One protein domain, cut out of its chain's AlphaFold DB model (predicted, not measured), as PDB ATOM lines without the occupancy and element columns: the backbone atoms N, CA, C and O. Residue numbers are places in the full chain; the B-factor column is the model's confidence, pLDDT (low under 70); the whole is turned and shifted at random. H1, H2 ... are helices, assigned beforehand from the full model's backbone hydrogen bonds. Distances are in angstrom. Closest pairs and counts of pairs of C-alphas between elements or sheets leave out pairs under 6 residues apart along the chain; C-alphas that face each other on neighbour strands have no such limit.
ATOM      1  N   ARG A 399       3.343  -9.374 -38.113       79.62
ATOM      2  CA  ARG A 399       3.300 -10.572 -38.974       79.62
ATOM      3  C   ARG A 399       2.768 -11.791 -38.229       79.62
ATOM      4  O   ARG A 399       1.959 -12.525 -38.790       79.62
ATOM      5  N   ARG A 400       3.196 -11.986 -36.980       82.50
ATOM      6  CA  ARG A 400       2.728 -13.067 -36.102       82.50
ATOM      7  C   ARG A 400       1.236 -12.945 -35.795       82.50
ATOM      8  O   ARG A 400       0.494 -13.893 -36.015       82.50
ATOM      9  N   ALA A 401       0.765 -11.748 -35.441       81.62
ATOM     10  CA  ALA A 401      -0.662 -11.481 -35.260       81.62
ATOM     11  C   ALA A 401      -1.477 -11.759 -36.535       81.62
ATOM     12  O   ALA A 401      -2.521 -12.400 -36.469       81.62
ATOM     13  N   ALA A 402      -0.976 -11.349 -37.708       80.06
ATOM     14  CA  ALA A 402      -1.647 -11.619 -38.984       80.06
ATOM     15  C   ALA A 402      -1.727 -13.123 -39.302       80.06
ATOM     16  O   ALA A 402      -2.720 -13.592 -39.856       80.06
ATOM     17  N   TRP A 403      -0.693 -13.886 -38.939       84.94
ATOM     18  CA  TRP A 403      -0.696 -15.341 -39.063       84.94
ATOM     19  C   TRP A 403      -1.754 -15.989 -38.151       84.94
ATOM     20  O   TRP A 403      -2.485 -16.875 -38.598       84.94
ATOM     21  N   CYS A 404      -1.891 -15.512 -36.910       81.69
ATOM     22  CA  CYS A 404      -2.927 -15.977 -35.984       81.69
ATOM     23  C   CYS A 404      -4.345 -15.646 -36.483       81.69
ATOM     24  O   CYS A 404      -5.223 -16.508 -36.445       81.69
ATOM     25  N   GLU A 405      -4.564 -14.435 -37.005       82.88
ATOM     26  CA  GLU A 405      -5.847 -13.999 -37.582       82.88
ATOM     27  C   GLU A 405      -6.285 -14.882 -38.756       82.88
ATOM     28  O   GLU A 405      -7.435 -15.322 -38.798       82.88
ATOM     29  N   GLU A 406      -5.363 -15.212 -39.673       79.62
ATOM     30  CA  GLU A 406      -5.644 -16.098 -40.813       79.62
ATOM     31  C   GLU A 406      -6.058 -17.506 -40.353       79.62
ATOM     32  O   GLU A 406      -6.936 -18.120 -40.959       79.62
ATOM     33  N   ARG A 407      -5.461 -18.012 -39.269       79.75
ATOM     34  CA  ARG A 407      -5.744 -19.348 -38.719       79.75
ATOM     35  C   ARG A 407      -7.063 -19.428 -37.954       79.75
ATOM     36  O   ARG A 407      -7.706 -20.472 -38.003       79.75
ATOM     37  N   ILE A 408      -7.462 -18.358 -37.272       76.81
ATOM     38  CA  ILE A 408      -8.715 -18.307 -36.500       76.81
ATOM     39  C   ILE A 408      -9.900 -17.849 -37.373       76.81
ATOM     40  O   ILE A 408     -11.058 -18.015 -37.000       76.81
ATOM     41  N   GLY A 409      -9.637 -17.329 -38.579       69.00
ATOM     42  CA  GLY A 409     -10.673 -16.852 -39.498       69.00
ATOM     43  C   GLY A 409     -11.174 -15.445 -39.168       69.00
ATOM     44  O   GLY A 409     -12.261 -15.056 -39.599       69.00
ATOM     45  N   VAL A 410     -10.383 -14.671 -38.421       66.12
ATOM     46  CA  VAL A 410     -10.656 -13.258 -38.153       66.12
ATOM     47  C   VAL A 410     -10.348 -12.468 -39.434       66.12
ATOM     48  O   VAL A 410      -9.282 -12.663 -40.026       66.12
ATOM     49  N   PRO A 411     -11.260 -11.604 -39.925       55.00
ATOM     50  CA  PRO A 411     -11.013 -10.833 -41.138       55.00
ATOM     51  C   PRO A 411      -9.762  -9.958 -40.963       55.00
ATOM     52  O   PRO A 411      -9.603  -9.349 -39.903       55.00
ATOM     53  N   PRO A 412      -8.884  -9.865 -41.982       55.97
ATOM     54  CA  PRO A 412      -7.660  -9.084 -41.869       55.97
ATOM     55  C   PRO A 412      -8.023  -7.619 -41.627       55.97
ATOM     56  O   PRO A 412      -8.601  -6.962 -42.498       55.97
ATOM     57  N   SER A 413      -7.698  -7.111 -40.438       55.97
ATOM     58  CA  SER A 413      -7.904  -5.703 -40.114       55.97
ATOM     59  C   SER A 413      -6.926  -4.875 -40.949       55.97
ATOM     60  O   SER A 413      -5.708  -5.026 -40.844       55.97
ATOM     61  N   VAL A 414      -7.448  -4.039 -41.851       50.19
ATOM     62  CA  VAL A 414      -6.647  -3.167 -42.727       50.19
ATOM     63  C   VAL A 414      -6.188  -1.954 -41.919       50.19
ATOM     64  O   VAL A 414      -6.676  -0.844 -42.103       50.19
ATOM     65  N   MET A 415      -5.295  -2.170 -40.962       48.56
ATOM     66  CA  MET A 415      -4.842  -1.141 -40.030       48.56
ATOM     67  C   MET A 415      -3.361  -1.403 -39.706       48.56
ATOM     68  O   MET A 415      -2.970  -2.470 -39.244       48.56
ATOM     69  N   THR A 416      -2.500  -0.442 -40.046       52.56
ATOM     70  CA  THR A 416      -1.034  -0.606 -40.113       52.56
ATOM     71  C   THR A 416      -0.285   0.024 -38.931       52.56
ATOM     72  O   THR A 416       0.921   0.236 -39.024       52.56
ATOM     73  N   ALA A 417      -0.972   0.369 -37.837       55.47
ATOM     74  CA  ALA A 417      -0.391   1.124 -36.721       55.47
ATOM     75  C   ALA A 417      -0.104   0.257 -35.479       55.47
ATOM     76  O   ALA A 417      -0.827  -0.685 -35.172       55.47
ATOM     77  N   LYS A 418       0.932   0.624 -34.712       57.62
ATOM     78  CA  LYS A 418       1.361  -0.053 -33.469       57.62
ATOM     79  C   LYS A 418       0.279  -0.078 -32.380       57.62
ATOM     80  O   LYS A 418       0.155  -1.060 -31.657       57.62
ATOM     81  N   THR A 419      -0.540   0.969 -32.306       57.62
ATOM     82  CA  THR A 419      -1.706   1.059 -31.409       57.62
ATOM     83  C   THR A 419      -2.824   0.080 -31.778       57.62
ATOM     84  O   THR A 419      -3.664  -0.236 -30.941       57.62
ATOM     85  N   ASP A 420      -2.812  -0.447 -33.003       75.62
ATOM     86  CA  ASP A 420      -3.796  -1.413 -33.482       75.62
ATOM     87  C   ASP A 420      -3.392  -2.867 -33.192       75.62
ATOM     88  O   ASP A 420      -4.248  -3.732 -33.030       75.62
ATOM     89  N   LEU A 421      -2.093  -3.143 -33.010       79.25
ATOM     90  CA  LEU A 421      -1.610  -4.483 -32.661       79.25
ATOM     91  C   LEU A 421      -2.202  -4.978 -31.334       79.25
ATOM     92  O   LEU A 421      -2.608  -6.130 -31.250       79.25
ATOM     93  N   ALA A 422      -2.301  -4.113 -30.323       79.12
ATOM     94  CA  ALA A 422      -2.906  -4.478 -29.043       79.12
ATOM     95  C   ALA A 422      -4.376  -4.892 -29.199       79.12
ATOM     96  O   ALA A 422      -4.767  -5.957 -28.731       79.12
ATOM     97  N   ARG A 423      -5.159  -4.120 -29.963       80.56
ATOM     98  CA  ARG A 423      -6.570  -4.429 -30.242       80.56
ATOM     99  C   ARG A 423      -6.743  -5.726 -31.026       80.56
ATOM    100  O   ARG A 423      -7.697  -6.460 -30.785       80.56
ATOM    101  N   ARG A 424      -5.822  -6.013 -31.948       82.44
ATOM    102  CA  ARG A 424      -5.784  -7.266 -32.713       82.44
ATOM    103  C   ARG A 424      -5.501  -8.464 -31.811       82.44
ATOM    104  O   ARG A 424      -6.206  -9.462 -31.895       82.44
ATOM    105  N   VAL A 425      -4.537  -8.345 -30.897       83.38
ATOM    106  CA  VAL A 425      -4.251  -9.381 -29.891       83.38
ATOM    107  C   VAL A 425      -5.440  -9.585 -28.953       83.38
ATOM    108  O   VAL A 425      -5.839 -10.724 -28.748       83.38
ATOM    109  N   ASP A 426      -6.080  -8.515 -28.475       83.44
ATOM    110  CA  ASP A 426      -7.283  -8.620 -27.637       83.44
ATOM    111  C   ASP A 426      -8.444  -9.312 -28.377       83.44
ATOM    112  O   ASP A 426      -9.213 -10.071 -27.788       83.44
ATOM    113  N   LEU A 427      -8.603  -9.051 -29.679       82.12
ATOM    114  CA  LEU A 427      -9.615  -9.710 -30.507       82.12
ATOM    115  C   LEU A 427      -9.313 -11.206 -30.676       82.12
ATOM    116  O   LEU A 427     -10.231 -12.021 -30.583       82.12
ATOM    117  N   LEU A 428      -8.041 -11.561 -30.878       83.12
ATOM    118  CA  LEU A 428      -7.588 -12.950 -30.962       83.12
ATOM    119  C   LEU A 428      -7.811 -13.697 -29.639       83.12
ATOM    120  O   LEU A 428      -8.338 -14.807 -29.645       83.12
ATOM    121  N   GLU A 429      -7.502 -13.069 -28.509       85.56
ATOM    122  CA  GLU A 429      -7.765 -13.600 -27.169       85.56
ATOM    123  C   GLU A 429      -9.247 -13.870 -26.920       85.56
ATOM    124  O   GLU A 429      -9.617 -14.980 -26.533       85.56
ATOM    125  N   ARG A 430     -10.119 -12.902 -27.237       82.75
ATOM    126  CA  ARG A 430     -11.575 -13.093 -27.142       82.75
ATOM    127  C   ARG A 430     -12.071 -14.207 -28.058       82.75
ATOM    128  O   ARG A 430     -12.954 -14.959 -27.662       82.75
ATOM    129  N   SER A 431     -11.512 -14.327 -29.263       78.06
ATOM    130  CA  SER A 431     -11.917 -15.362 -30.223       78.06
ATOM    131  C   SER A 431     -11.506 -16.778 -29.806       78.06
ATOM    132  O   SER A 431     -12.203 -17.732 -30.137       78.06
ATOM    133  N   LEU A 432     -10.410 -16.912 -29.053       76.69
ATOM    134  CA  LEU A 432      -9.933 -18.185 -28.508       76.69
ATOM    135  C   LEU A 432     -10.431 -18.466 -27.081       76.69
ATOM    136  O   LEU A 432     -10.195 -19.558 -26.571       76.69
ATOM    137  N   GLY A 433     -11.081 -17.498 -26.427       76.88
ATOM    138  CA  GLY A 433     -11.462 -17.596 -25.014       76.88
ATOM    139  C   GLY A 433     -10.263 -17.634 -24.059       76.88
ATOM    140  O   GLY A 433     -10.374 -18.179 -22.964       76.88
ATOM    141  N   ALA A 434      -9.114 -17.092 -24.468       71.94
ATOM    142  CA  ALA A 434      -7.886 -17.088 -23.678       71.94
ATOM    143  C   ALA A 434      -7.617 -15.679 -23.144       71.94
ATOM    144  O   ALA A 434      -7.470 -14.755 -23.932       71.94
ATOM    145  N   ALA A 435      -7.511 -15.515 -21.826       69.88
ATOM    146  CA  ALA A 435      -7.034 -14.275 -21.218       69.88
ATOM    147  C   ALA A 435      -5.567 -14.473 -20.835       69.88
ATOM    148  O   ALA A 435      -5.270 -15.213 -19.897       69.88
ATOM    149  N   SER A 436      -4.647 -13.874 -21.593       72.88
ATOM    150  CA  SER A 436      -3.224 -13.939 -21.265       72.88
ATOM    151  C   SER A 436      -2.717 -12.575 -20.816       72.88
ATOM    152  O   SER A 436      -2.963 -11.555 -21.454       72.88
ATOM    153  N   GLU A 437      -2.025 -12.547 -19.679       71.06
ATOM    154  CA  GLU A 437      -1.458 -11.327 -19.109       71.06
ATOM    155  C   GLU A 437       0.006 -11.153 -19.535       71.06
ATOM    156  O   GLU A 437       0.724 -12.118 -19.809       71.06
ATOM    157  N   GLY A 438       0.465  -9.902 -19.588       77.50
ATOM    158  CA  GLY A 438       1.853  -9.558 -19.898       77.50
ATOM    159  C   GLY A 438       2.038  -8.848 -21.238       77.50
ATOM    160  O   GLY A 438       1.111  -8.275 -21.814       77.50
ATOM    161  N   SER A 439       3.281  -8.826 -21.725       79.69
ATOM    162  CA  SER A 439       3.630  -8.099 -22.949       79.69
ATOM    163  C   SER A 439       2.937  -8.696 -24.181       79.69
ATOM    164  O   SER A 439       2.707  -9.903 -24.258       79.69
ATOM    165  N   LEU A 440       2.645  -7.867 -25.193       80.31
ATOM    166  CA  LEU A 440       1.985  -8.305 -26.438       80.31
ATOM    167  C   LEU A 440       2.686  -9.498 -27.106       80.31
ATOM    168  O   LEU A 440       2.030 -10.359 -27.685       80.31
ATOM    169  N   ALA A 441       4.013  -9.576 -26.989       81.44
ATOM    170  CA  ALA A 441       4.811 -10.684 -27.499       81.44
ATOM    171  C   ALA A 441       4.544 -12.010 -26.766       81.44
ATOM    172  O   ALA A 441       4.497 -13.060 -27.410       81.44
ATOM    173  N   LEU A 442       4.363 -11.965 -25.440       81.69
ATOM    174  CA  LEU A 442       4.028 -13.137 -24.628       81.69
ATOM    175  C   LEU A 442       2.595 -13.598 -24.893       81.69
ATOM    176  O   LEU A 442       2.367 -14.795 -25.064       81.69
ATOM    177  N   ARG A 443       1.667 -12.645 -25.015       84.94
ATOM    178  CA  ARG A 443       0.258 -12.902 -25.328       84.94
ATOM    179  C   ARG A 443       0.091 -13.545 -26.708       84.94
ATOM    180  O   ARG A 443      -0.496 -14.617 -26.831       84.94
ATOM    181  N   LEU A 444       0.746 -12.997 -27.737       85.19
ATOM    182  CA  LEU A 444       0.814 -13.619 -29.069       85.19
ATOM    183  C   LEU A 444       1.471 -15.002 -29.047       85.19
ATOM    184  O   LEU A 444       0.987 -15.916 -29.704       85.19
ATOM    185  N   GLY A 445       2.537 -15.191 -28.266       83.81
ATOM    186  CA  GLY A 445       3.171 -16.503 -28.115       83.81
ATOM    187  C   GLY A 445       2.293 -17.538 -27.396       83.81
ATOM    188  O   GLY A 445       2.438 -18.738 -27.626       83.81
ATOM    189  N   ALA A 446       1.384 -17.116 -26.514       81.88
ATOM    190  CA  ALA A 446       0.381 -17.998 -25.917       81.88
ATOM    191  C   ALA A 446      -0.691 -18.389 -26.948       81.88
ATOM    192  O   ALA A 446      -0.976 -19.574 -27.111       81.88
ATOM    193  N   ILE A 447      -1.193 -17.415 -27.710       84.94
ATOM    194  CA  ILE A 447      -2.142 -17.617 -28.815       84.94
ATOM    195  C   ILE A 447      -1.575 -18.579 -29.870       84.94
ATOM    196  O   ILE A 447      -2.249 -19.521 -30.271       84.94
ATOM    197  N   GLU A 448      -0.320 -18.406 -30.289       85.94
ATOM    198  CA  GLU A 448       0.337 -19.297 -31.257       85.94
ATOM    199  C   GLU A 448       0.395 -20.750 -30.774       85.94
ATOM    200  O   GLU A 448       0.126 -21.665 -31.553       85.94
ATOM    201  N   ARG A 449       0.678 -20.971 -29.485       82.94
ATOM    202  CA  ARG A 449       0.694 -22.313 -28.881       82.94
ATOM    203  C   ARG A 449      -0.696 -22.946 -28.827       82.94
ATOM    204  O   ARG A 449      -0.811 -24.150 -29.023       82.94
ATOM    205  N   LEU A 450      -1.740 -22.145 -28.619       78.62
ATOM    206  CA  LEU A 450      -3.129 -22.606 -28.682       78.62
ATOM    207  C   LEU A 450      -3.561 -22.954 -30.118       78.62
ATOM    208  O   LEU A 450      -4.328 -23.893 -30.316       78.62
ATOM    209  N   ILE A 451      -3.040 -22.243 -31.124       80.19
ATOM    210  CA  ILE A 451      -3.300 -22.508 -32.551       80.19
ATOM    211  C   ILE A 451      -2.478 -23.700 -33.079       80.19
ATOM    212  O   ILE A 451      -2.906 -24.372 -34.022       80.19
ATOM    213  N   GLN A 452      -1.307 -23.985 -32.495       69.19
ATOM    214  CA  GLN A 452      -0.445 -25.120 -32.851       69.19
ATOM    215  C   GLN A 452      -0.379 -26.218 -31.767       69.19
ATOM    216  O   GLN A 452       0.702 -26.495 -31.241       69.19
ATOM    217  N   PRO A 453      -1.467 -26.950 -31.477       56.47
ATOM    218  CA  PRO A 453      -1.360 -28.130 -30.620       56.47
ATOM    219  C   PRO A 453      -0.615 -29.289 -31.318       56.47
ATOM    220  O   PRO A 453       0.011 -30.117 -30.660       56.47
ATOM    221  N   GLU A 454      -0.628 -29.353 -32.657       52.47
ATOM    222  CA  GLU A 454      -0.094 -30.502 -33.407       52.47
ATOM    223  C   GLU A 454       1.401 -30.441 -33.762       52.47
ATOM    224  O   GLU A 454       2.007 -31.491 -33.963       52.47
ATOM    225  N   GLU A 455       2.031 -29.266 -33.847       50.88
ATOM    226  CA  GLU A 455       3.457 -29.176 -34.226       50.88
ATOM    227  C   GLU A 455       4.383 -29.558 -33.060       50.88
ATOM    228  O   GLU A 455       5.383 -30.246 -33.274       50.88
ATOM    229  N   ALA A 456       3.984 -29.267 -31.817       49.47
ATOM    230  CA  ALA A 456       4.642 -29.800 -30.623       49.47
ATOM    231  C   ALA A 456       4.499 -31.334 -30.523       49.47
ATOM    232  O   ALA A 456       5.455 -32.033 -30.183       49.47
ATOM    233  N   GLY A 457       3.334 -31.877 -30.900       48.06
ATOM    234  CA  GLY A 457       3.100 -33.322 -30.961       48.06
ATOM    235  C   GLY A 457       3.890 -34.021 -32.073       48.06
ATOM    236  O   GLY A 457       4.458 -35.088 -31.853       48.06
ATOM    237  N   ARG A 458       3.994 -33.419 -33.266       46.81
ATOM    238  CA  ARG A 458       4.725 -33.994 -34.412       46.81
ATOM    239  C   ARG A 458       6.241 -33.945 -34.236       46.81
ATOM    240  O   ARG A 458       6.894 -34.931 -34.568       46.81
ATOM    241  N   ALA A 459       6.791 -32.877 -33.655       52.12
ATOM    242  CA  ALA A 459       8.212 -32.813 -33.308       52.12
ATOM    243  C   ALA A 459       8.594 -33.879 -32.262       52.12
ATOM    244  O   ALA A 459       9.622 -34.541 -32.404       52.12
ATOM    245  N   GLY A 460       7.725 -34.124 -31.272       51.16
ATOM    246  CA  GLY A 460       7.897 -35.216 -30.310       51.16
ATOM    247  C   GLY A 460       7.806 -36.605 -30.953       51.16
ATOM    248  O   GLY A 460       8.603 -37.485 -30.635       51.16
ATOM    249  N   ILE A 461       6.890 -36.808 -31.906       54.12
ATOM    250  CA  ILE A 461       6.755 -38.079 -32.643       54.12
ATOM    251  C   ILE A 461       7.966 -38.330 -33.557       54.12
ATOM    252  O   ILE A 461       8.429 -39.468 -33.645       54.12
ATOM    253  N   GLU A 462       8.515 -37.306 -34.215       56.12
ATOM    254  CA  GLU A 462       9.729 -37.438 -35.032       56.12
ATOM    255  C   GLU A 462      10.989 -37.644 -34.182       56.12
ATOM    256  O   GLU A 462      11.798 -38.504 -34.528       56.12
ATOM    257  N   GLN A 463      11.119 -36.981 -33.027       61.50
ATOM    258  CA  GLN A 463      12.186 -37.265 -32.056       61.50
ATOM    259  C   GLN A 463      12.067 -38.677 -31.466       61.50
ATOM    260  O   GLN A 463      13.064 -39.393 -31.376       61.50
ATOM    261  N   HIS A 464      10.859 -39.142 -31.134       55.94
ATOM    262  CA  HIS A 464      10.635 -40.527 -30.708       55.94
ATOM    263  C   HIS A 464      10.924 -41.538 -31.824       55.94
ATOM    264  O   HIS A 464      11.377 -42.652 -31.558       55.94
ATOM    265  N   ARG A 465      10.689 -41.173 -33.087       65.12
ATOM    266  CA  ARG A 465      11.018 -42.018 -34.237       65.12
ATOM    267  C   ARG A 465      12.527 -42.077 -34.477       65.12
ATOM    268  O   ARG A 465      13.024 -43.174 -34.711       65.12
ATOM    269  N   ALA A 466      13.225 -40.947 -34.363       66.75
ATOM    270  CA  ALA A 466      14.679 -40.839 -34.488       66.75
ATOM    271  C   ALA A 466      15.404 -41.602 -33.366       66.75
ATOM    272  O   ALA A 466      16.232 -42.469 -33.641       66.75
ATOM    273  N   THR A 467      14.998 -41.398 -32.112       70.19
ATOM    274  CA  THR A 467      15.541 -42.140 -30.961       70.19
ATOM    275  C   THR A 467      15.242 -43.636 -31.059       70.19
ATOM    276  O   THR A 467      16.102 -44.459 -30.766       70.19
ATOM    277  N   ARG A 468      14.064 -44.036 -31.563       69.88
ATOM    278  CA  ARG A 468      13.751 -45.454 -31.809       69.88
ATOM    279  C   ARG A 468      14.589 -46.062 -32.937       69.88
ATOM    280  O   ARG A 468      14.865 -47.262 -32.893       69.88
ATOM    281  N   THR A 469      14.974 -45.289 -33.952       69.38
ATOM    282  CA  THR A 469      15.902 -45.760 -34.993       69.38
ATOM    283  C   THR A 469      17.336 -45.861 -34.486       69.38
ATOM    284  O   THR A 469      18.002 -46.840 -34.809       69.38
ATOM    285  N   GLU A 470      17.778 -44.937 -33.632       72.56
ATOM    286  CA  GLU A 470      19.085 -45.004 -32.969       72.56
ATOM    287  C   GLU A 470      19.165 -46.183 -31.995       72.56
ATOM    288  O   GLU A 470      20.139 -46.929 -32.021       72.56
ATOM    289  N   LEU A 471      18.104 -46.440 -31.221       73.25
ATOM    290  CA  LEU A 471      18.037 -47.592 -30.318       73.25
ATOM    291  C   LEU A 471      18.094 -48.921 -31.085       73.25
ATOM    292  O   LEU A 471      18.777 -49.850 -30.667       73.25
ATOM    293  N   LYS A 472      17.424 -49.008 -32.242       75.94
ATOM    294  CA  LYS A 472      17.501 -50.185 -33.124       75.94
ATOM    295  C   LYS A 472      18.881 -50.361 -33.756       75.94
ATOM    296  O   LYS A 472      19.302 -51.494 -33.959       75.94
ATOM    297  N   ALA A 473      19.570 -49.269 -34.084       74.88
ATOM    298  CA  ALA A 473      20.933 -49.322 -34.603       74.88
ATOM    299  C   ALA A 473      21.933 -49.739 -33.512       74.88
ATOM    300  O   ALA A 473      22.821 -50.545 -33.779       74.88
ATOM    301  N   ALA A 474      21.748 -49.260 -32.280       70.62
ATOM    302  CA  ALA A 474      22.544 -49.656 -31.122       70.62
ATOM    303  C   ALA A 474      22.330 -51.132 -30.754       70.62
ATOM    304  O   ALA A 474      23.299 -51.845 -30.522       70.62
ATOM    305  N   ASP A 475      21.088 -51.620 -30.784       72.62
ATOM    306  CA  ASP A 475      20.763 -53.032 -30.545       72.62
ATOM    307  C   ASP A 475      21.316 -53.938 -31.664       72.62
ATOM    308  O   ASP A 475      21.891 -54.997 -31.415       72.62
ATOM    309  N   ALA A 476      21.262 -53.490 -32.923       71.19
ATOM    310  CA  ALA A 476      21.900 -54.191 -34.039       71.19
ATOM    311  C   ALA A 476      23.437 -54.208 -33.943       71.19
ATOM    312  O   ALA A 476      24.057 -55.171 -34.395       71.19
TER     313      ALA A 476
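Overview. This is residues 399 to 476 of the 548 residues of the protein "S4 domain-containing protein" of Emiliania huxleyi (UniProt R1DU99). Three short helices, H1, H2 and H3, stand side by side as a small compact bundle, their centres making a triangle, and from it a long single helix, H4, sticks out as a free arm that makes most of the length. The 78 printed residues hold four named helices, H1 to H4 in chain order, and no named strand; the class is all helix. The whole is extended, with a radius of gyration of the C-alphas of 18.1 A and spans of 60 by 23 by 21 A.

Along the chain. H1, residues 399 to 408, begins at C-alpha 399 (3.300, -10.572, -38.974) and is 14.5 A long. H2, residues 418 to 432, is 21.9 A long. H3, residues 440 to 451, is 16.3 A long and ends at C-alpha 451 (-3.300, -22.508, -32.551). H4, residues 453 to 476, is 35.1 A long and ends at C-alpha 476 (21.900, -54.191, -34.039).

Arrangement. In the bundle the three helices run the same way. H1 and H2 touch, the closest C-alphas being those of Ala 401 and Val 425, 6.8 A apart, at a shallow tilt of 28 degrees. H2 and H3 touch at Val 425 and Leu 444, C-alphas 6.7 A apart, at a shallow tilt of 32 degrees. H1 and H3 touch at Cys 404 and Glu 448, C-alphas 6.6 A apart, at a shallow tilt of 34 degrees, only just short of steep. H4 is apart from H1 and H2, and meets H3 only through their link. Every O i to N i+4 pair is within hydrogen-bond range in H1 and H3; in H2 it is 9 of 11 and in H4 19 of 20.

Size, cuts and confidence. The C-alphas of Thr 419 and Ala 476, the two farthest apart, are 60.1 A apart. Residues 453 to 476 stand free; the body without them spans 24 by 22 by 17 A. The printed part has no cut; the link from H3 to H4 is tight, the other two are short. Mean pLDDT of the printed part is 71.2, and 29 residues are under 70, among them 409 to 419 and 452 to 466.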